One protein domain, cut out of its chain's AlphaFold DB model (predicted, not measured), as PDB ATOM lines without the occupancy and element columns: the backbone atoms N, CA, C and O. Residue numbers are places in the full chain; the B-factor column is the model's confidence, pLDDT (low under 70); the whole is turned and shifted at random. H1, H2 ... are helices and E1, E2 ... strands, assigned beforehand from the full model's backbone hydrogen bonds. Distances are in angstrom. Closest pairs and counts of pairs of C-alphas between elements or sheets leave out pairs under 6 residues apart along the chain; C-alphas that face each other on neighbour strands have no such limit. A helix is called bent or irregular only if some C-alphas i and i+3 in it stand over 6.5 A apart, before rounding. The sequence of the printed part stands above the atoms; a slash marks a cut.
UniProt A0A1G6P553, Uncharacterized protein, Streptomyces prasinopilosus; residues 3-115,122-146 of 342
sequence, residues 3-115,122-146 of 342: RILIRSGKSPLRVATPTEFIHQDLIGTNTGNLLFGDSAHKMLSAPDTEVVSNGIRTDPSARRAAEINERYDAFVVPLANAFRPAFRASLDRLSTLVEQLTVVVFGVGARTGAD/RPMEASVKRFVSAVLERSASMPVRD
ATOM      1  N   ARG A   3      -5.299  66.876 274.584       95.50
ATOM      2  CA  ARG A   3      -6.240  66.274 273.637       95.50
ATOM      3  C   ARG A   3      -5.759  64.887 273.259       95.50
ATOM      4  O   ARG A   3      -4.704  64.721 272.657       95.50
ATOM      5  N   ILE A   4      -6.548  63.879 273.598       95.12
ATOM      6  CA  ILE A   4      -6.197  62.476 273.403       95.12
ATOM      7  C   ILE A   4      -7.137  61.880 272.364       95.12
ATOM      8  O   ILE A   4      -8.350  61.802 272.571       95.12
ATOM      9  N   LEU A   5      -6.576  61.416 271.250       95.62
ATOM     10  CA  LEU A   5      -7.331  60.653 270.267       95.62
ATOM     11  C   LEU A   5      -7.314  59.183 270.668       95.62
ATOM     12  O   LEU A   5      -6.254  58.603 270.866       95.62
ATOM     13  N   ILE A   6      -8.474  58.543 270.736       94.88
ATOM     14  CA  ILE A   6      -8.590  57.126 271.068       94.88
ATOM     15  C   ILE A   6      -9.218  56.334 269.923       94.88
ATOM     16  O   ILE A   6     -10.252  56.708 269.352       94.88
ATOM     17  N   ARG A   7      -8.624  55.175 269.623       93.56
ATOM     18  CA  ARG A   7      -9.179  54.195 268.686       93.56
ATOM     19  C   ARG A   7     -10.395  53.486 269.291       93.56
ATOM     20  O   ARG A   7     -10.283  52.402 269.852       93.56
ATOM     21  N   SER A   8     -11.564  54.101 269.167       93.81
ATOM     22  CA  SER A   8     -12.849  53.600 269.677       93.81
ATOM     23  C   SER A   8     -13.998  54.050 268.776       93.81
ATOM     24  O   SER A   8     -13.846  55.012 268.022       93.81
ATOM     25  N   GLY A   9     -15.133  53.346 268.825       92.38
ATOM     26  CA  GLY A   9     -16.262  53.611 267.925       92.38
ATOM     27  C   GLY A   9     -16.917  54.945 268.218       92.38
ATOM     28  O   GLY A   9     -17.115  55.764 267.329       92.38
ATOM     29  N   LYS A  10     -17.190  55.206 269.491       92.44
ATOM     30  CA  LYS A  10     -17.800  56.451 269.945       92.44
ATOM     31  C   LYS A  10     -17.336  56.784 271.354       92.44
ATOM     32  O   LYS A  10     -16.842  55.912 272.064       92.44
ATOM     33  N   SER A  11     -17.561  58.030 271.757       91.38
ATOM     34  CA  SER A  11     -17.467  58.402 273.166       91.38
ATOM     35  C   SER A  11     -18.562  57.673 273.965       91.38
ATOM     36  O   SER A  11     -19.692  57.537 273.467       91.38
ATOM     37  N   PRO A  12     -18.287  57.240 275.209       90.62
ATOM     38  CA  PRO A  12     -19.311  56.723 276.115       90.62
ATOM     39  C   PRO A  12     -20.438  57.734 276.357       90.62
ATOM     40  O   PRO A  12     -21.590  57.339 276.496       90.62
ATOM     41  N   LEU A  13     -20.112  59.030 276.329       89.00
ATOM     42  CA  LEU A  13     -21.042  60.138 276.571       89.00
ATOM     43  C   LEU A  13     -21.911  60.469 275.351       89.00
ATOM     44  O   LEU A  13     -22.897  61.191 275.460       89.00
ATOM     45  N   ARG A  14     -21.560  59.938 274.174       89.75
ATOM     46  CA  ARG A  14     -22.324  60.133 272.943       89.75
ATOM     47  C   ARG A  14     -23.381  59.042 272.800       89.75
ATOM     48  O   ARG A  14     -23.048  57.858 272.684       89.75
ATOM     49  N   VAL A  15     -24.644  59.446 272.718       91.88
ATOM     50  CA  VAL A  15     -25.752  58.563 272.338       91.88
ATOM     51  C   VAL A  15     -25.807  58.483 270.811       91.88
ATOM     52  O   VAL A  15     -25.923  59.506 270.142       91.88
ATOM     53  N   ALA A  16     -25.670  57.277 270.259       90.56
ATOM     54  CA  ALA A  16     -25.781  57.016 268.823       90.56
ATOM     55  C   ALA A  16     -27.135  56.367 268.520       90.56
ATOM     56  O   ALA A  16     -27.656  55.607 269.341       90.56
ATOM     57  N   THR A  17     -27.695  56.631 267.340       94.62
ATOM     58  CA  THR A  17     -28.924  55.951 266.908       94.62
ATOM     59  C   THR A  17     -28.630  54.481 266.583       94.62
ATOM     60  O   THR A  17     -27.499  54.156 266.212       94.62
ATOM     61  N   PRO A  18     -29.621  53.572 266.661       94.25
ATOM     62  CA  PRO A  18     -29.422  52.172 266.280       94.25
ATOM     63  C   PRO A  18     -28.876  52.018 264.854       94.25
ATOM     64  O   PRO A  18     -27.950  51.244 264.615       94.25
ATOM     65  N   THR A  19     -29.405  52.813 263.921       95.12
ATOM     66  CA  THR A  19     -28.979  52.853 262.517       95.12
ATOM     67  C   THR A  19     -27.511  53.253 262.392       95.12
ATOM     68  O   THR A  19     -26.736  52.549 261.748       95.12
ATOM     69  N   GLU A  20     -27.094  54.336 263.050       92.50
ATOM     70  CA  GLU A  20     -25.694  54.767 263.045       92.50
ATOM     71  C   GLU A  20     -24.771  53.698 263.640       92.50
ATOM     72  O   GLU A  20     -23.727  53.377 263.070       92.50
ATOM     73  N   PHE A  21     -25.182  53.127 264.772       91.12
ATOM     74  CA  PHE A  21     -24.401  52.156 265.521       91.12
ATOM     75  C   PHE A  21     -24.068  50.914 264.687       91.12
ATOM     76  O   PHE A  21     -22.942  50.416 264.748       91.12
ATOM     77  N   ILE A  22     -25.027  50.457 263.875       90.31
ATOM     78  CA  ILE A  22     -24.868  49.323 262.961       90.31
ATOM     79  C   ILE A  22     -24.077  49.729 261.713       90.31
ATOM     80  O   ILE A  22     -23.101  49.062 261.374       90.31
ATOM     81  N   HIS A  23     -24.453  50.818 261.033       91.62
ATOM     82  CA  HIS A  23     -23.826  51.199 259.760       91.62
ATOM     83  C   HIS A  23     -22.354  51.587 259.894       91.62
ATOM     84  O   HIS A  23     -21.584  51.377 258.959       91.62
ATOM     85  N   GLN A  24     -21.959  52.155 261.032       89.94
ATOM     86  CA  GLN A  24     -20.581  52.578 261.275       89.94
ATOM     87  C   GLN A  24     -19.767  51.564 262.094       89.94
ATOM     88  O   GLN A  24     -18.625  51.861 262.431       89.94
ATOM     89  N   ASP A  25     -20.332  50.394 262.424       90.56
ATOM     90  CA  ASP A  25     -19.720  49.386 263.307       90.56
ATOM     91  C   ASP A  25     -19.136  50.010 264.592       90.56
ATOM     92  O   ASP A  25     -17.991  49.758 264.977       90.56
ATOM     93  N   LEU A  26     -19.920  50.847 265.288       91.44
ATOM     94  CA  LEU A  26     -19.446  51.559 266.488       91.44
ATOM     95  C   LEU A  26     -19.100  50.606 267.648       91.44
ATOM     96  O   LEU A  26     -18.421  50.998 268.596       91.44
ATOM     97  N   ILE A  27     -19.543  49.349 267.568       89.56
ATOM     98  CA  ILE A  27     -19.198  48.283 268.510       89.56
ATOM     99  C   ILE A  27     -17.794  47.707 268.264       89.56
ATOM    100  O   ILE A  27     -17.221  47.073 269.148       89.56
ATOM    101  N   GLY A  28     -17.218  47.917 267.077       87.06
ATOM    102  CA  GLY A  28     -15.943  47.329 266.691       87.06
ATOM    103  C   GLY A  28     -16.035  45.821 266.546       87.06
ATOM    104  O   GLY A  28     -15.225  45.095 267.125       87.06
ATOM    105  N   THR A  29     -17.030  45.327 265.813       85.56
ATOM    106  CA  THR A  29     -17.275  43.907 265.519       85.56
ATOM    107  C   THR A  29     -17.754  43.050 266.705       85.56
ATOM    108  O   THR A  29     -18.375  42.013 266.484       85.56
ATOM    109  N   ASN A  30     -17.486  43.411 267.967       86.06
ATOM    110  CA  ASN A  30     -17.992  42.684 269.142       86.06
ATOM    111  C   ASN A  30     -18.073  43.565 270.397       86.06
ATOM    112  O   ASN A  30     -17.291  44.496 270.562       86.06
ATOM    113  N   THR A  31     -18.962  43.209 271.330       87.69
ATOM    114  CA  THR A  31     -19.191  43.938 272.594       87.69
ATOM    115  C   THR A  31     -17.934  44.110 273.450       87.69
ATOM    116  O   THR A  31     -17.819  45.097 274.171       87.69
ATOM    117  N   GLY A  32     -16.973  43.188 273.363       85.06
ATOM    118  CA  GLY A  32     -15.701  43.293 274.073       85.06
ATOM    119  C   GLY A  32     -14.870  44.497 273.627       85.06
ATOM    120  O   GLY A  32     -14.292  45.171 274.473       85.06
ATOM    121  N   ASN A  33     -14.853  44.815 272.330       88.31
ATOM    122  CA  ASN A  33     -14.135  45.984 271.811       88.31
ATOM    123  C   ASN A  33     -14.795  47.300 272.243       88.31
ATOM    124  O   ASN A  33     -14.079  48.233 272.607       88.31
ATOM    125  N   LEU A  34     -16.131  47.350 272.277       90.25
ATOM    126  CA  LEU A  34     -16.872  48.485 272.831       90.25
ATOM    127  C   LEU A  34     -16.505  48.722 274.301       90.25
ATOM    128  O   LEU A  34     -16.046  49.806 274.646       90.25
ATOM    129  N   LEU A  35     -16.627  47.694 275.149       89.69
ATOM    130  CA  LEU A  35     -16.317  47.802 276.580       89.69
ATOM    131  C   LEU A  35     -14.864  48.211 276.831       89.69
ATOM    132  O   LEU A  35     -14.575  48.940 277.781       89.69
ATOM    133  N   PHE A  36     -13.939  47.740 275.996       87.69
ATOM    134  CA  PHE A  36     -12.528  48.069 276.128       87.69
ATOM    135  C   PHE A  36     -12.234  49.521 275.736       87.69
ATOM    136  O   PHE A  36     -11.502  50.208 276.448       87.69
ATOM    137  N   GLY A  37     -12.865  50.011 274.664       90.62
ATOM    138  CA  GLY A  37     -12.842  51.424 274.291       90.62
ATOM    139  C   GLY A  37     -13.446  52.321 275.372       90.62
ATOM    140  O   GLY A  37     -12.817  53.301 275.763       90.62
ATOM    141  N   ASP A  38     -14.609  51.951 275.912       91.94
ATOM    142  CA  ASP A  38     -15.292  52.705 276.969       91.94
ATOM    143  C   ASP A  38     -14.476  52.746 278.270       91.94
ATOM    144  O   ASP A  38     -14.389  53.783 278.930       91.94
ATOM    145  N   SER A  39     -13.828  51.633 278.626       90.31
ATOM    146  CA  SER A  39     -12.953  51.561 279.804       90.31
ATOM    147  C   SER A  39     -11.744  52.485 279.663       90.31
ATOM    148  O   SER A  39     -11.406  53.203 280.602       90.31
ATOM    149  N   ALA A  40     -11.115  52.498 278.485       91.25
ATOM    150  CA  ALA A  40     -10.001  53.392 278.195       91.25
ATOM    151  C   ALA A  40     -10.440  54.867 278.211       91.25
ATOM    152  O   ALA A  40      -9.762  55.685 278.825       91.25
ATOM    153  N   HIS A  41     -11.608  55.197 277.644       92.50
ATOM    154  CA  HIS A  41     -12.213  56.531 277.769       92.50
ATOM    155  C   HIS A  41     -12.358  56.961 279.225       92.50
ATOM    156  O   HIS A  41     -11.896  58.035 279.601       92.50
ATOM    157  N   LYS A  42     -12.953  56.105 280.062       90.56
ATOM    158  CA  LYS A  42     -13.155  56.397 281.484       90.56
ATOM    159  C   LYS A  42     -11.835  56.620 282.224       90.56
ATOM    160  O   LYS A  42     -11.763  57.518 283.050       90.56
ATOM    161  N   MET A  43     -10.805  55.820 281.941       89.06
ATOM    162  CA  MET A  43      -9.489  55.966 282.577       89.06
ATOM    163  C   MET A  43      -8.763  57.248 282.173       89.06
ATOM    164  O   MET A  43      -8.012  57.794 282.975       89.06
ATOM    165  N   LEU A  44      -8.966  57.702 280.939       90.75
ATOM    166  CA  LEU A  44      -8.333  58.903 280.401       90.75
ATOM    167  C   LEU A  44      -9.127  60.177 280.691       90.75
ATOM    168  O   LEU A  44      -8.612  61.256 280.446       90.75
ATOM    169  N   SER A  45     -10.361  60.060 281.184       88.75
ATOM    170  CA  SER A  45     -11.212  61.202 281.518       88.75
ATOM    171  C   SER A  45     -10.749  61.844 282.829       88.75
ATOM    172  O   SER A  45     -11.120  61.403 283.915       88.75
ATOM    173  N   ALA A  46      -9.939  62.892 282.718       90.06
ATOM    174  CA  ALA A  46      -9.483  63.756 283.802       90.06
ATOM    175  C   ALA A  46      -9.893  65.227 283.547       90.06
ATOM    176  O   ALA A  46     -10.209  65.584 282.408       90.06
ATOM    177  N   PRO A  47      -9.898  66.102 284.576       89.94
ATOM    178  CA  PRO A  47     -10.349  67.494 284.436       89.94
ATOM    179  C   PRO A  47      -9.624  68.318 283.360       89.94
ATOM    180  O   PRO A  47     -10.201  69.252 282.812       89.94
ATOM    181  N   ASP A  48      -8.371  67.988 283.042       92.31
ATOM    182  CA  ASP A  48      -7.518  68.705 282.090       92.31
ATOM    183  C   ASP A  48      -7.354  67.983 280.740       92.31
ATOM    184  O   ASP A  48      -6.505  68.379 279.933       92.31
ATOM    185  N   THR A  49      -8.170  66.959 280.472       93.81
ATOM    186  CA  THR A  49      -8.091  66.126 279.262       93.81
ATOM    187  C   THR A  49      -9.383  66.143 278.447       93.81
ATOM    188  O   THR A  49     -10.473  65.988 278.990       93.81
ATOM    189  N   GLU A  50      -9.254  66.226 277.128       94.62
ATOM    190  CA  GLU A  50     -10.325  65.987 276.163       94.62
ATOM    191  C   GLU A  50     -10.053  64.659 275.446       94.62
ATOM    192  O   GLU A  50      -9.016  64.499 274.801       94.62
ATOM    193  N   VAL A  51     -10.977  63.699 275.543       95.44
ATOM    194  CA  VAL A  51     -10.824  62.368 274.933       95.44
ATOM    195  C   VAL A  51     -11.772  62.224 273.743       95.44
ATOM    196  O   VAL A  51     -12.994  62.280 273.890       95.44
ATOM    197  N   VAL A  52     -11.215  62.000 272.551       95.44
ATOM    198  CA  VAL A  52     -11.953  62.004 271.280       95.44
ATOM    199  C   VAL A  52     -11.885  60.639 270.599       95.44
ATOM    200  O   VAL A  52     -10.811  60.082 270.396       95.44
ATOM    201  N   SER A  53     -13.034  60.093 270.196       94.81
ATOM    202  CA  SER A  53     -13.103  58.844 269.423       94.81
ATOM    203  C   SER A  53     -12.858  59.063 267.936       94.81
ATOM    204  O   SER A  53     -13.437  59.964 267.336       94.81
ATOM    205  N   ASN A  54     -12.086  58.172 267.311       93.50
ATOM    206  CA  ASN A  54     -11.828  58.207 265.868       93.50
ATOM    207  C   ASN A  54     -12.758  57.309 265.016       93.50
ATOM    208  O   ASN A  54     -12.551  57.184 263.806       93.50
ATOM    209  N   GLY A  55     -13.732  56.629 265.628       91.06
ATOM    210  CA  GLY A  55     -14.642  55.713 264.935       91.06
ATOM    211  C   GLY A  55     -14.028  54.358 264.567       91.06
ATOM    212  O   GLY A  55     -14.449  53.756 263.588       91.06
ATOM    213  N   ILE A  56     -12.990  53.892 265.280       88.00
ATOM    214  CA  ILE A  56     -12.245  52.628 265.025       88.00
ATOM    215  C   ILE A  56     -11.462  52.636 263.697       88.00
ATOM    216  O   ILE A  56     -10.732  51.690 263.384       88.00
ATOM    217  N   ARG A  57     -11.535  53.738 262.944       85.81
ATOM    218  CA  ARG A  57     -10.872  53.902 261.653       85.81
ATOM    219  C   ARG A  57      -9.354  53.879 261.820       85.81
ATOM    220  O   ARG A  57      -8.804  54.463 262.754       85.81
ATOM    221  N   THR A  58      -8.687  53.211 260.889       90.75
ATOM    222  CA  THR A  58      -7.226  53.175 260.791       90.75
ATOM    223  C   THR A  58      -6.853  53.603 259.380       90.75
ATOM    224  O   THR A  58      -6.917  52.799 258.453       90.75
ATOM    225  N   ASP A  59      -6.506  54.877 259.231       92.81
ATOM    226  CA  ASP A  59      -5.933  55.436 258.010       92.81
ATOM    227  C   ASP A  59      -4.422  55.608 258.238       92.81
ATOM    228  O   ASP A  59      -4.040  56.410 259.090       92.81
ATOM    229  N   PRO A  60      -3.574  54.820 257.551       94.12
ATOM    230  CA  PRO A  60      -2.126  54.838 257.732       94.12
ATOM    231  C   PRO A  60      -1.408  55.931 256.925       94.12
ATOM    232  O   PRO A  60      -0.177  55.943 256.893       94.12
ATOM    233  N   SER A  61      -2.135  56.806 256.223       96.12
ATOM    234  CA  SER A  61      -1.525  57.837 255.383       96.12
ATOM    235  C   SER A  61      -0.715  58.848 256.199       96.12
ATOM    236  O   SER A  61      -1.109  59.252 257.295       96.12
ATOM    237  N   ALA A  62       0.396  59.319 255.626       94.75
ATOM    238  CA  ALA A  62       1.241  60.337 256.253       94.75
ATOM    239  C   ALA A  62       0.480  61.641 256.523       94.75
ATOM    240  O   ALA A  62       0.657  62.264 257.567       94.75
ATOM    241  N   ARG A  63      -0.444  62.012 255.625       96.19
ATOM    242  CA  ARG A  63      -1.340  63.157 255.825       96.19
ATOM    243  C   ARG A  63      -2.166  63.001 257.100       96.19
ATOM    244  O   ARG A  63      -2.260  63.944 257.880       96.19
ATOM    245  N   ARG A  64      -2.763  61.824 257.319       95.00
ATOM    246  CA  ARG A  64      -3.554  61.580 258.525       95.00
ATOM    247  C   ARG A  64      -2.681  61.556 259.773       95.00
ATOM    248  O   ARG A  64      -3.102  62.081 260.798       95.00
ATOM    249  N   ALA A  65      -1.492  60.966 259.696       94.50
ATOM    250  CA  ALA A  65      -0.561  60.948 260.816       94.50
ATOM    251  C   ALA A  65      -0.131  62.370 261.226       94.50
ATOM    252  O   ALA A  65      -0.185  62.704 262.408       94.50
ATOM    253  N   ALA A  66       0.196  63.226 260.253       94.25
ATOM    254  CA  ALA A  66       0.524  64.631 260.486       94.25
ATOM    255  C   ALA A  66      -0.638  65.388 261.148       94.25
ATOM    256  O   ALA A  66      -0.434  66.040 262.167       94.25
ATOM    257  N   GLU A  67      -1.865  65.218 260.645       95.19
ATOM    258  CA  GLU A  67      -3.059  65.826 261.248       95.19
ATOM    259  C   GLU A  67      -3.270  65.365 262.702       95.19
ATOM    260  O   GLU A  67      -3.701  66.141 263.553       95.19
ATOM    261  N   ILE A  68      -2.993  64.091 263.007       94.88
ATOM    262  CA  ILE A  68      -3.125  63.572 264.371       94.88
ATOM    263  C   ILE A  68      -2.078  64.207 265.291       94.88
ATOM    264  O   ILE A  68      -2.459  64.689 266.352       94.88
ATOM    265  N   ASN A  69      -0.807  64.234 264.887       92.06
ATOM    266  CA  ASN A  69       0.272  64.826 265.687       92.06
ATOM    267  C   ASN A  69       0.095  66.338 265.896       92.06
ATOM    268  O   ASN A  69       0.505  66.861 266.925       92.06
ATOM    269  N   GLU A  70      -0.515  67.043 264.941       95.00
ATOM    270  CA  GLU A  70      -0.819  68.472 265.076       95.00
ATOM    271  C   GLU A  70      -1.958  68.725 266.077       95.00
ATOM    272  O   GLU A  70      -1.932  69.693 266.835       95.00
ATOM    273  N   ARG A  71      -2.985  67.865 266.084       95.94
ATOM    274  CA  ARG A  71      -4.235  68.113 266.823       95.94
ATOM    275  C   ARG A  71      -4.315  67.443 268.191       95.94
ATOM    276  O   ARG A  71      -5.172  67.840 268.985       95.94
ATOM    277  N   TYR A  72      -3.515  66.408 268.435       95.50
ATOM    278  CA  TYR A  72      -3.609  65.551 269.613       95.50
ATOM    279  C   TYR A  72      -2.232  65.269 270.206       95.50
ATOM    280  O   TYR A  72      -1.283  64.966 269.491       95.50
ATOM    281  N   ASP A  73      -2.152  65.274 271.534       92.19
ATOM    282  CA  ASP A  73      -0.918  65.002 272.278       92.19
ATOM    283  C   ASP A  73      -0.550  63.511 272.279       92.19
ATOM    284  O   ASP A  73       0.608  63.139 272.466       92.19
ATOM    285  N   ALA A  74      -1.548  62.637 272.124       91.12
ATOM    286  CA  ALA A  74      -1.352  61.195 272.106       91.12
ATOM    287  C   ALA A  74      -2.451  60.477 271.323       91.12
ATOM    288  O   ALA A  74      -3.631  60.851 271.366       91.12
ATOM    289  N   PHE A  75      -2.066  59.369 270.688       93.62
ATOM    290  CA  PHE A  75      -2.991  58.401 270.115       93.62
ATOM    291  C   PHE A  75      -3.062  57.135 270.978       93.62
ATOM    292  O   PHE A  75      -2.103  56.372 271.077       93.62
ATOM    293  N   VAL A  76      -4.212  56.886 271.601       92.88
ATOM    294  CA  VAL A  76      -4.441  55.706 272.439       92.88
ATOM    295  C   VAL A  76      -5.107  54.598 271.635       92.88
ATOM    296  O   VAL A  76      -6.153  54.790 271.011       92.88
ATOM    297  N   VAL A  77      -4.541  53.396 271.706       92.00
ATOM    298  CA  VAL A  77      -5.035  52.220 270.987       92.00
ATOM    299  C   VAL A  77      -5.397  51.106 271.972       92.00
ATOM    300  O   VAL A  77      -4.525  50.338 272.378       92.00
ATOM    301  N   PRO A  78      -6.679  50.964 272.337       91.06
ATOM    302  CA  PRO A  78      -7.160  49.804 273.073       91.06
ATOM    303  C   PRO A  78      -7.177  48.570 272.164       91.06
ATOM    304  O   PRO A  78      -7.943  48.515 271.196       91.06
ATOM    305  N   LEU A  79      -6.352  47.564 272.465       87.31
ATOM    306  CA  LEU A  79      -6.375  46.268 271.786       87.31
ATOM    307  C   LEU A  79      -6.690  45.132 272.769       87.31
ATOM    308  O   LEU A  79      -5.993  44.890 273.747       87.31
ATOM    309  N   ALA A  80      -7.752  44.380 272.490       79.12
ATOM    310  CA  ALA A  80      -8.027  43.145 273.212       79.12
ATOM    311  C   ALA A  80      -7.241  41.993 272.562       79.12
ATOM    312  O   ALA A  80      -6.022  41.919 272.638       79.12
ATOM    313  N   ASN A  81      -7.921  41.111 271.841       80.94
ATOM    314  CA  ASN A  81      -7.361  39.915 271.212       80.94
ATOM    315  C   ASN A  81      -6.819  40.174 269.788       80.94
ATOM    316  O   ASN A  81      -7.213  39.500 268.828       80.94
ATOM    317  N   ALA A  82      -5.984  41.201 269.624       83.75
ATOM    318  CA  ALA A  82      -5.528  41.671 268.315       83.75
ATOM    319  C   ALA A  82      -4.560  40.715 267.599       83.75
ATOM    320  O   ALA A  82      -4.555  40.700 266.370       83.75
ATOM    321  N   PHE A  83      -3.799  39.878 268.315       87.06
ATOM    322  CA  PHE A  83      -2.918  38.898 267.668       87.06
ATOM    323  C   PHE A  83      -3.718  37.649 267.285       87.06
ATOM    324  O   PHE A  83      -3.875  36.703 268.061       87.06
ATOM    325  N   ARG A  84      -4.307  37.706 266.086       86.19
ATOM    326  CA  ARG A  84      -5.071  36.627 265.448       86.19
ATOM    327  C   ARG A  84      -5.026  36.763 263.918       86.19
ATOM    328  O   ARG A  84      -4.988  37.896 263.431       86.19
ATOM    329  N   PRO A  85      -5.143  35.668 263.138       85.94
ATOM    330  CA  PRO A  85      -4.941  35.722 261.683       85.94
ATOM    331  C   PRO A  85      -5.890  36.684 260.977       85.94
ATOM    332  O   PRO A  85      -5.461  37.511 260.176       85.94
ATOM    333  N   ALA A  86      -7.163  36.668 261.372       87.06
ATOM    334  CA  ALA A  86      -8.192  37.536 260.809       87.06
ATOM    335  C   ALA A  86      -7.939  39.044 261.021       87.06
ATOM    336  O   ALA A  86      -8.578  39.862 260.367       87.06
ATOM    337  N   PHE A  87      -7.049  39.435 261.940       88.69
ATOM    338  CA  PHE A  87      -6.745  40.842 262.215       88.69
ATOM    339  C   PHE A  87      -5.408  41.303 261.625       88.69
ATOM    340  O   PHE A  87      -5.126  42.497 261.674       88.69
ATOM    341  N   ARG A  88      -4.613  40.407 261.023       90.75
ATOM    342  CA  ARG A  88      -3.257  40.702 260.532       90.75
ATOM    343  C   ARG A  88      -3.193  41.942 259.638       90.75
ATOM    344  O   ARG A  88      -2.443  42.856 259.941       90.75
ATOM    345  N   ALA A  89      -4.041  42.034 258.615       92.12
ATOM    346  CA  ALA A  89      -4.045  43.190 257.712       92.12
ATOM    347  C   ALA A  89      -4.386  44.515 258.426       92.12
ATOM    348  O   ALA A  89      -3.859  45.572 258.091       92.12
ATOM    349  N   SER A  90      -5.267  44.471 259.431       91.44
ATOM    350  CA  SER A  90      -5.573  45.650 260.249       91.44
ATOM    351  C   SER A  90      -4.436  45.991 261.206       91.44
ATOM    352  O   SER A  90      -4.200  47.173 261.440       91.44
ATOM    353  N   LEU A  91      -3.725  44.982 261.716       92.56
ATOM    354  CA  LEU A  91      -2.520  45.162 262.516       92.56
ATOM    355  C   LEU A  91      -1.415  45.817 261.684       92.56
ATOM    356  O   LEU A  91      -0.864  46.806 262.135       92.56
ATOM    357  N   ASP A  92      -1.168  45.360 260.454       95.00
ATOM    358  CA  ASP A  92      -0.140  45.935 259.575       95.00
ATOM    359  C   ASP A  92      -0.422  47.407 259.238       95.00
ATOM    360  O   ASP A  92       0.483  48.239 259.295       95.00
ATOM    361  N   ARG A  93      -1.687  47.756 258.953       95.06
ATOM    362  CA  ARG A  93      -2.099  49.163 258.775       95.06
ATOM    363  C   ARG A  93      -1.905  49.978 260.046       95.06
ATOM    364  O   ARG A  93      -1.486  51.129 259.982       95.06
ATOM    365  N   LEU A  94      -2.232  49.397 261.198       94.19
ATOM    366  CA  LEU A  94      -2.052  50.064 262.477       94.19
ATOM    367  C   LEU A  94      -0.567  50.276 262.786       94.19
ATOM    368  O   LEU A  94      -0.230  51.360 263.237       94.19
ATOM    369  N   SER A  95       0.307  49.312 262.488       94.44
ATOM    370  CA  SER A  95       1.761  49.457 262.619       94.44
ATOM    371  C   SER A  95       2.270  50.634 261.796       94.44
ATOM    372  O   SER A  95       2.932  51.502 262.347       94.44
ATOM    373  N   THR A  96       1.876  50.730 260.520       96.19
ATOM    374  CA  THR A  96       2.266  51.861 259.660       96.19
ATOM    375  C   THR A  96       1.829  53.208 260.236       96.19
ATOM    376  O   THR A  96       2.576  54.178 260.165       96.19
ATOM    377  N   LEU A  97       0.631  53.291 260.821       94.56
ATOM    378  CA  LEU A  97       0.182  54.516 261.481       94.56
ATOM    379  C   LEU A  97       0.991  54.801 262.757       94.56
ATOM    380  O   LEU A  97       1.429  55.923 262.971       94.56
ATOM    381  N   VAL A  98       1.196  53.788 263.600       91.69
ATOM    382  CA  VAL A  98       1.896  53.907 264.888       91.69
ATOM    383  C   VAL A  98       3.354  54.333 264.725       91.69
ATOM    384  O   VAL A  98       3.830  55.142 265.512       91.69
ATOM    385  N   GLU A  99       4.041  53.869 263.682       93.31
ATOM    386  CA  GLU A  99       5.425  54.260 263.370       93.31
ATOM    387  C   GLU A  99       5.602  55.787 263.220       93.31
ATOM    388  O   GLU A  99       6.705  56.307 263.417       93.31
ATOM    389  N   GLN A 100       4.513  56.506 262.928       92.81
ATOM    390  CA  GLN A 100       4.477  57.944 262.652       92.81
ATOM    391  C   GLN A 100       3.914  58.791 263.811       92.81
ATOM    392  O   GLN A 100       3.852  60.013 263.684       92.81
ATOM    393  N   LEU A 101       3.474  58.181 264.919       90.06
ATOM    394  CA  LEU A 101       2.735  58.865 265.990       90.06
ATOM    395  C   LEU A 101       3.372  58.676 267.372       90.06
ATOM    396  O   LEU A 101       4.017  57.663 267.645       90.06
ATOM    397  N   THR A 102       3.064  59.593 268.290       83.69
ATOM    398  CA  THR A 102       3.166  59.323 269.732       83.69
ATOM    399  C   THR A 102       1.971  58.464 270.155       83.69
ATOM    400  O   THR A 102       0.828  58.930 270.202       83.69
ATOM    401  N   VAL A 103       2.223  57.182 270.431       84.94
ATOM    402  CA  VAL A 103       1.179  56.185 270.719       84.94
ATOM    403  C   VAL A 103       1.211  55.722 272.174       84.94
ATOM    404  O   VAL A 103       2.270  55.581 272.776       84.94
ATOM    405  N   VAL A 104       0.045  55.368 272.712       83.19
ATOM    406  CA  VAL A 104      -0.082  54.536 273.914       83.19
ATOM    407  C   VAL A 104      -0.985  53.351 273.599       83.19
ATOM    408  O   VAL A 104      -2.170  53.509 273.303       83.19
ATOM    409  N   VAL A 105      -0.455  52.132 273.675       81.94
ATOM    410  CA  VAL A 105      -1.271  50.922 273.502       81.94
ATOM    411  C   VAL A 105      -1.861  50.517 274.843       81.94
ATOM    412  O   VAL A 105      -1.148  50.184 275.788       81.94
ATOM    413  N   PHE A 106      -3.187  50.529 274.925       78.19
ATOM    414  CA  PHE A 106      -3.919  50.154 276.122       78.19
ATOM    415  C   PHE A 106      -4.295  48.676 276.043       78.19
ATOM    416  O   PHE A 106      -5.373  48.331 275.580       78.19
ATOM    417  N   GLY A 107      -3.386  47.803 276.475       75.81
ATOM    418  CA  GLY A 107      -3.551  46.350 276.421       75.81
ATOM    419  C   GLY A 107      -3.383  45.789 275.008       75.81
ATOM    420  O   GLY A 107      -3.741  46.444 274.035       75.81
ATOM    421  N   VAL A 108      -2.835  44.576 274.894       80.50
ATOM    422  CA  VAL A 108      -2.850  43.772 273.660       80.50
ATOM    423  C   VAL A 108      -2.688  42.291 273.990       80.50
ATOM    424  O   VAL A 108      -1.930  41.944 274.890       80.50
ATOM    425  N   GLY A 109      -3.389  41.400 273.294       75.19
ATOM    426  CA  GLY A 109      -3.373  39.969 273.576       75.19
ATOM    427  C   GLY A 109      -3.505  39.089 272.341       75.19
ATOM    428  O   GLY A 109      -4.081  39.482 271.318       75.19
ATOM    429  N   ALA A 110      -2.992  37.869 272.469       75.00
ATOM    430  CA  ALA A 110      -3.179  36.804 271.498       75.00
ATOM    431  C   ALA A 110      -4.451  36.009 271.778       75.00
ATOM    432  O   ALA A 110      -4.865  35.838 272.924       75.00
ATOM    433  N   ARG A 111      -5.086  35.522 270.709       70.88
ATOM    434  CA  ARG A 111      -6.177  34.552 270.818       70.88
ATOM    435  C   ARG A 111      -5.635  33.166 270.501       70.88
ATOM    436  O   ARG A 111      -5.425  32.859 269.331       70.88
ATOM    437  N   THR A 112      -5.469  32.344 271.527       69.50
ATOM    438  CA  THR A 112      -5.093  30.930 271.413       69.50
ATOM    439  C   THR A 112      -6.261  30.020 271.802       69.50
ATOM    440  O   THR A 112      -7.266  30.473 272.363       69.50
ATOM    441  N   GLY A 113      -6.158  28.736 271.447       65.50
ATOM    442  CA  GLY A 113      -7.026  27.691 271.986       65.50
ATOM    443  C   GLY A 113      -6.781  27.465 273.484       65.50
ATOM    444  O   GLY A 113      -5.851  28.017 274.068       65.50
ATOM    445  N   ALA A 114      -7.622  26.651 274.127       66.25
ATOM    446  CA  ALA A 114      -7.473  26.319 275.553       66.25
ATOM    447  C   ALA A 114      -6.180  25.535 275.865       66.25
ATOM    448  O   ALA A 114      -5.728  25.499 277.006       66.25
ATOM    449  N   ASP A 115      -5.609  24.911 274.842       71.06
ATOM    450  CA  ASP A 115      -4.320  24.227 274.814       71.06
ATOM    451  C   ASP A 115      -3.125  25.175 274.640       71.06
ATOM    452  O   ASP A 115      -1.986  24.720 274.696       71.06
ATOM    453  N   ARG A 122       2.228  31.655 264.081       83.00
ATOM    454  CA  ARG A 122       3.523  31.727 263.373       83.00
ATOM    455  C   ARG A 122       3.471  32.596 262.106       83.00
ATOM    456  O   ARG A 122       4.340  33.449 261.944       83.00
ATOM    457  N   PRO A 123       2.444  32.505 261.233       86.44
ATOM    458  CA  PRO A 123       2.425  33.290 259.994       86.44
ATOM    459  C   PRO A 123       2.297  34.808 260.193       86.44
ATOM    460  O   PRO A 123       2.477  35.561 259.238       86.44
ATOM    461  N   MET A 124       1.940  35.273 261.397       85.62
ATOM    462  CA  MET A 124       1.849  36.703 261.720       85.62
ATOM    463  C   MET A 124       2.992  37.192 262.608       85.62
ATOM    464  O   MET A 124       2.970  38.352 263.008       85.62
ATOM    465  N   GLU A 125       3.979  36.350 262.918       84.69
ATOM    466  CA  GLU A 125       5.078  36.692 263.822       84.69
ATOM    467  C   GLU A 125       5.798  37.977 263.389       84.69
ATOM    468  O   GLU A 125       6.017  38.862 264.212       84.69
ATOM    469  N   ALA A 126       6.076  38.131 262.091       87.94
ATOM    470  CA  ALA A 126       6.687  39.343 261.544       87.94
ATOM    471  C   ALA A 126       5.814  40.595 261.763       87.94
ATOM    472  O   ALA A 126       6.310  41.622 262.223       87.94
ATOM    473  N   SER A 127       4.507  40.499 261.498       90.88
ATOM    474  CA  SER A 127       3.547  41.593 261.715       90.88
ATOM    475  C   SER A 127       3.439  41.975 263.195       90.88
ATOM    476  O   SER A 127       3.409  43.158 263.531       90.88
ATOM    477  N   VAL A 128       3.411  40.982 264.091       87.31
ATOM    478  CA  VAL A 128       3.361  41.196 265.545       87.31
ATOM    479  C   VAL A 128       4.651  41.846 266.030       87.31
ATOM    480  O   VAL A 128       4.577  42.863 266.713       87.31
ATOM    481  N   LYS A 129       5.821  41.323 265.643       86.62
ATOM    482  CA  LYS A 129       7.118  41.908 266.012       86.62
ATOM    483  C   LYS A 129       7.227  43.356 265.547       86.62
ATOM    484  O   LYS A 129       7.534  44.209 266.366       86.62
ATOM    485  N   ARG A 130       6.883  43.649 264.288       90.75
ATOM    486  CA  ARG A 130       6.880  45.020 263.753       90.75
ATOM    487  C   ARG A 130       5.990  45.949 264.578       90.75
ATOM    488  O   ARG A 130       6.436  47.018 264.976       90.75
ATOM    489  N   PHE A 131       4.756  45.529 264.863       89.94
ATOM    490  CA  PHE A 131       3.835  46.317 265.682       89.94
ATOM    491  C   PHE A 131       4.412  46.598 267.074       89.94
ATOM    492  O   PHE A 131       4.418  47.738 267.525       89.94
ATOM    493  N   VAL A 132       4.910  45.563 267.753       86.00
ATOM    494  CA  VAL A 132       5.453  45.686 269.109       86.00
ATOM    495  C   VAL A 132       6.697  46.571 269.133       86.00
ATOM    496  O   VAL A 132       6.782  47.438 269.999       86.00
ATOM    497  N   SER A 133       7.618  46.409 268.181       85.00
ATOM    498  CA  SER A 133       8.799  47.271 268.056       85.00
ATOM    499  C   SER A 133       8.401  48.732 267.863       85.00
ATOM    500  O   SER A 133       8.829  49.577 268.643       85.00
ATOM    501  N   ALA A 134       7.494  49.019 266.923       87.31
ATOM    502  CA  ALA A 134       7.018  50.378 266.674       87.31
ATOM    503  C   ALA A 134       6.374  51.015 267.918       87.31
ATOM    504  O   ALA A 134       6.563  52.197 268.190       87.31
ATOM    505  N   VAL A 135       5.632  50.234 268.709       86.19
ATOM    506  CA  VAL A 135       5.048  50.716 269.967       86.19
ATOM    507  C   VAL A 135       6.128  50.991 271.008       86.19
ATOM    508  O   VAL A 135       6.066  52.024 271.661       86.19
ATOM    509  N   LEU A 136       7.104  50.099 271.189       82.31
ATOM    510  CA  LEU A 136       8.158  50.259 272.198       82.31
ATOM    511  C   LEU A 136       9.140  51.390 271.866       82.31
ATOM    512  O   LEU A 136       9.683  52.003 272.777       82.31
ATOM    513  N   GLU A 137       9.339  51.699 270.587       82.50
ATOM    514  CA  GLU A 137      10.137  52.851 270.146       82.50
ATOM    515  C   GLU A 137       9.435  54.194 270.402       82.50
ATOM    516  O   GLU A 137      10.093  55.225 270.534       82.50
ATOM    517  N   ARG A 138       8.096  54.200 270.466       76.88
ATOM    518  CA  ARG A 138       7.267  55.418 270.550       76.88
ATOM    519  C   ARG A 138       6.535  55.596 271.885       76.88
ATOM    520  O   ARG A 138       6.023  56.680 272.151       76.88
ATOM    521  N   SER A 139       6.469  54.556 272.715       68.69
ATOM    522  CA  SER A 139       5.781  54.521 274.012       68.69
ATOM    523  C   SER A 139       6.726  54.063 275.117       68.69
ATOM    524  O   SER A 139       7.477  53.108 274.951       68.69
ATOM    525  N   ALA A 140       6.600  54.657 276.305       57.31
ATOM    526  CA  ALA A 140       7.356  54.237 277.486       57.31
ATOM    527  C   ALA A 140       7.019  52.805 277.959       57.31
ATOM    528  O   ALA A 140       7.804  52.193 278.684       57.31
ATOM    529  N   SER A 141       5.845  52.260 277.606       56.41
ATOM    530  CA  SER A 141       5.476  50.877 277.946       56.41
ATOM    531  C   SER A 141       4.333  50.316 277.086       56.41
ATOM    532  O   SER A 141       3.534  51.066 276.521       56.41
ATOM    533  N   MET A 142       4.224  48.981 277.025       60.00
ATOM    534  CA  MET A 142       3.093  48.269 276.417       60.00
ATOM    535  C   MET A 142       2.618  47.121 277.333       60.00
ATOM    536  O   MET A 142       3.339  46.137 277.516       60.00
ATOM    537  N   PRO A 143       1.415  47.202 277.928       59.44
ATOM    538  CA  PRO A 143       0.858  46.110 278.715       59.44
ATOM    539  C   PRO A 143       0.322  44.993 277.804       59.44
ATOM    540  O   PRO A 143      -0.576  45.207 276.993       59.44
ATOM    541  N   VAL A 144       0.852  43.779 277.970       59.78
ATOM    542  CA  VAL A 144       0.416  42.567 277.254       59.78
ATOM    543  C   VAL A 144      -0.551  41.751 278.123       59.78
ATOM    544  O   VAL A 144      -0.373  41.633 279.336       59.78
ATOM    545  N   ARG A 145      -1.594  41.201 277.498       57.03
ATOM    546  CA  ARG A 145      -2.621  40.324 278.072       57.03
ATOM    547  C   ARG A 145      -2.614  39.005 277.303       57.03
ATOM    548  O   ARG A 145      -3.448  38.766 276.439       57.03
ATOM    549  N   ASP A 146      -1.637  38.167 277.593       56.06
ATOM    550  CA  ASP A 146      -1.343  36.928 276.864       56.06
ATOM    551  C   ASP A 146      -1.672  35.652 277.653       56.06
ATOM    552  O   ASP A 146      -1.513  34.558 277.127       56.06
TER     553      ASP A 146
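Overview. This is residues 3 to 115 and 122 to 146 of the 342 residues of an uncharacterized protein of Streptomyces prasinopilosus (UniProt A0A1G6P553). A small, strongly twisted sheet of four parallel strands makes the core, with H2 along one face. H4 and H5 lie side by side and meet the sheet only with their last turns, H3 grazes it too, and H1 lies off it, far from the middle. The printed part has 138 residues, in the order E1 H1 H2 E2 H3 E3 H4 E4 H5; the sheet's order is E2 E1 E3 E4, and the class is mixed, helices and strands. It is compact, with a radius of gyration of the C-alphas of 14.7 A and spans of 40 by 33 by 26 A.

Arrangement. In the sheet, E1 (residues 3 to 6) and E3 (74 to 78) are inner strands, E2 (49 to 53) and E4 (103 to 106) edge strands. Within hydrogen-bond range are N 4 and O 50 of E1 and E2, 2.8 A; N 76 and O 5 of E3 and E1, 2.8 A; and N 104 and O 75 of E4 and E3, 2.9 A. H2 (31 to 44) is on the sheet at a height of 8.5 A, two layers, a helix on one face of a sheet; it runs along the strands, at 15 degrees to E1 on the local plane. It is only just over E1 and E3, with 3 of its C-alphas falling on each; its closest C-alphas to E3 are Gly 37 and Pro 78, 6.0 A. H4 (85 to 98) and H5 (122 to 138) touch at Ser 95 and Phe 131, closest C-alphas 4.9 A, at a shallow tilt of 24 degrees, the same way. Both only graze the sheet, as does H3 (62 to 71), which is close to H4 but not clearly touching, C-alphas of Ala 65 and Leu 97 6.5 A apart. H1 (18 to 23) is not on the sheet. E1, H1 H2, E2 and E3, H4, E4 are strand-helix-strand units, parallel neighbour strands with helices between; E2, H3, E3 is a split one, E1 between its strands; the three crossovers are right-handed. Each O i to N i+4 pair is within range in H1, H2 and H3, but 8 of 10 in H4 and 11 of 13 in H5.

Along the chain. E1 begins at C-alpha 3 (-6.240, 66.274, 273.637), and H5 ends at C-alpha 138 (7.267, 55.418, 270.550). H5 is 25.0 A long, H2 20.1 A, H4 19.7 A, H3 14.2 A, E2 13.2 A and E3 12.8 A. H4 and H5 are irregular: C-alphas 86 and 89 are 7.7 A apart, 123 and 126 7.6 A.

Size, cuts and confidence. The C-alphas of Glu 70 and Asp 115, the two farthest apart, are 45.4 A apart. Residues 116 to 121 are not printed; C-alphas 115 and 122 are 15.8 A apart across the cut. Of the links printed whole, E1 to H1 is long. Mean pLDDT of the printed part is 87.3; residues 112 to 114 and 139 to 146 are under 70.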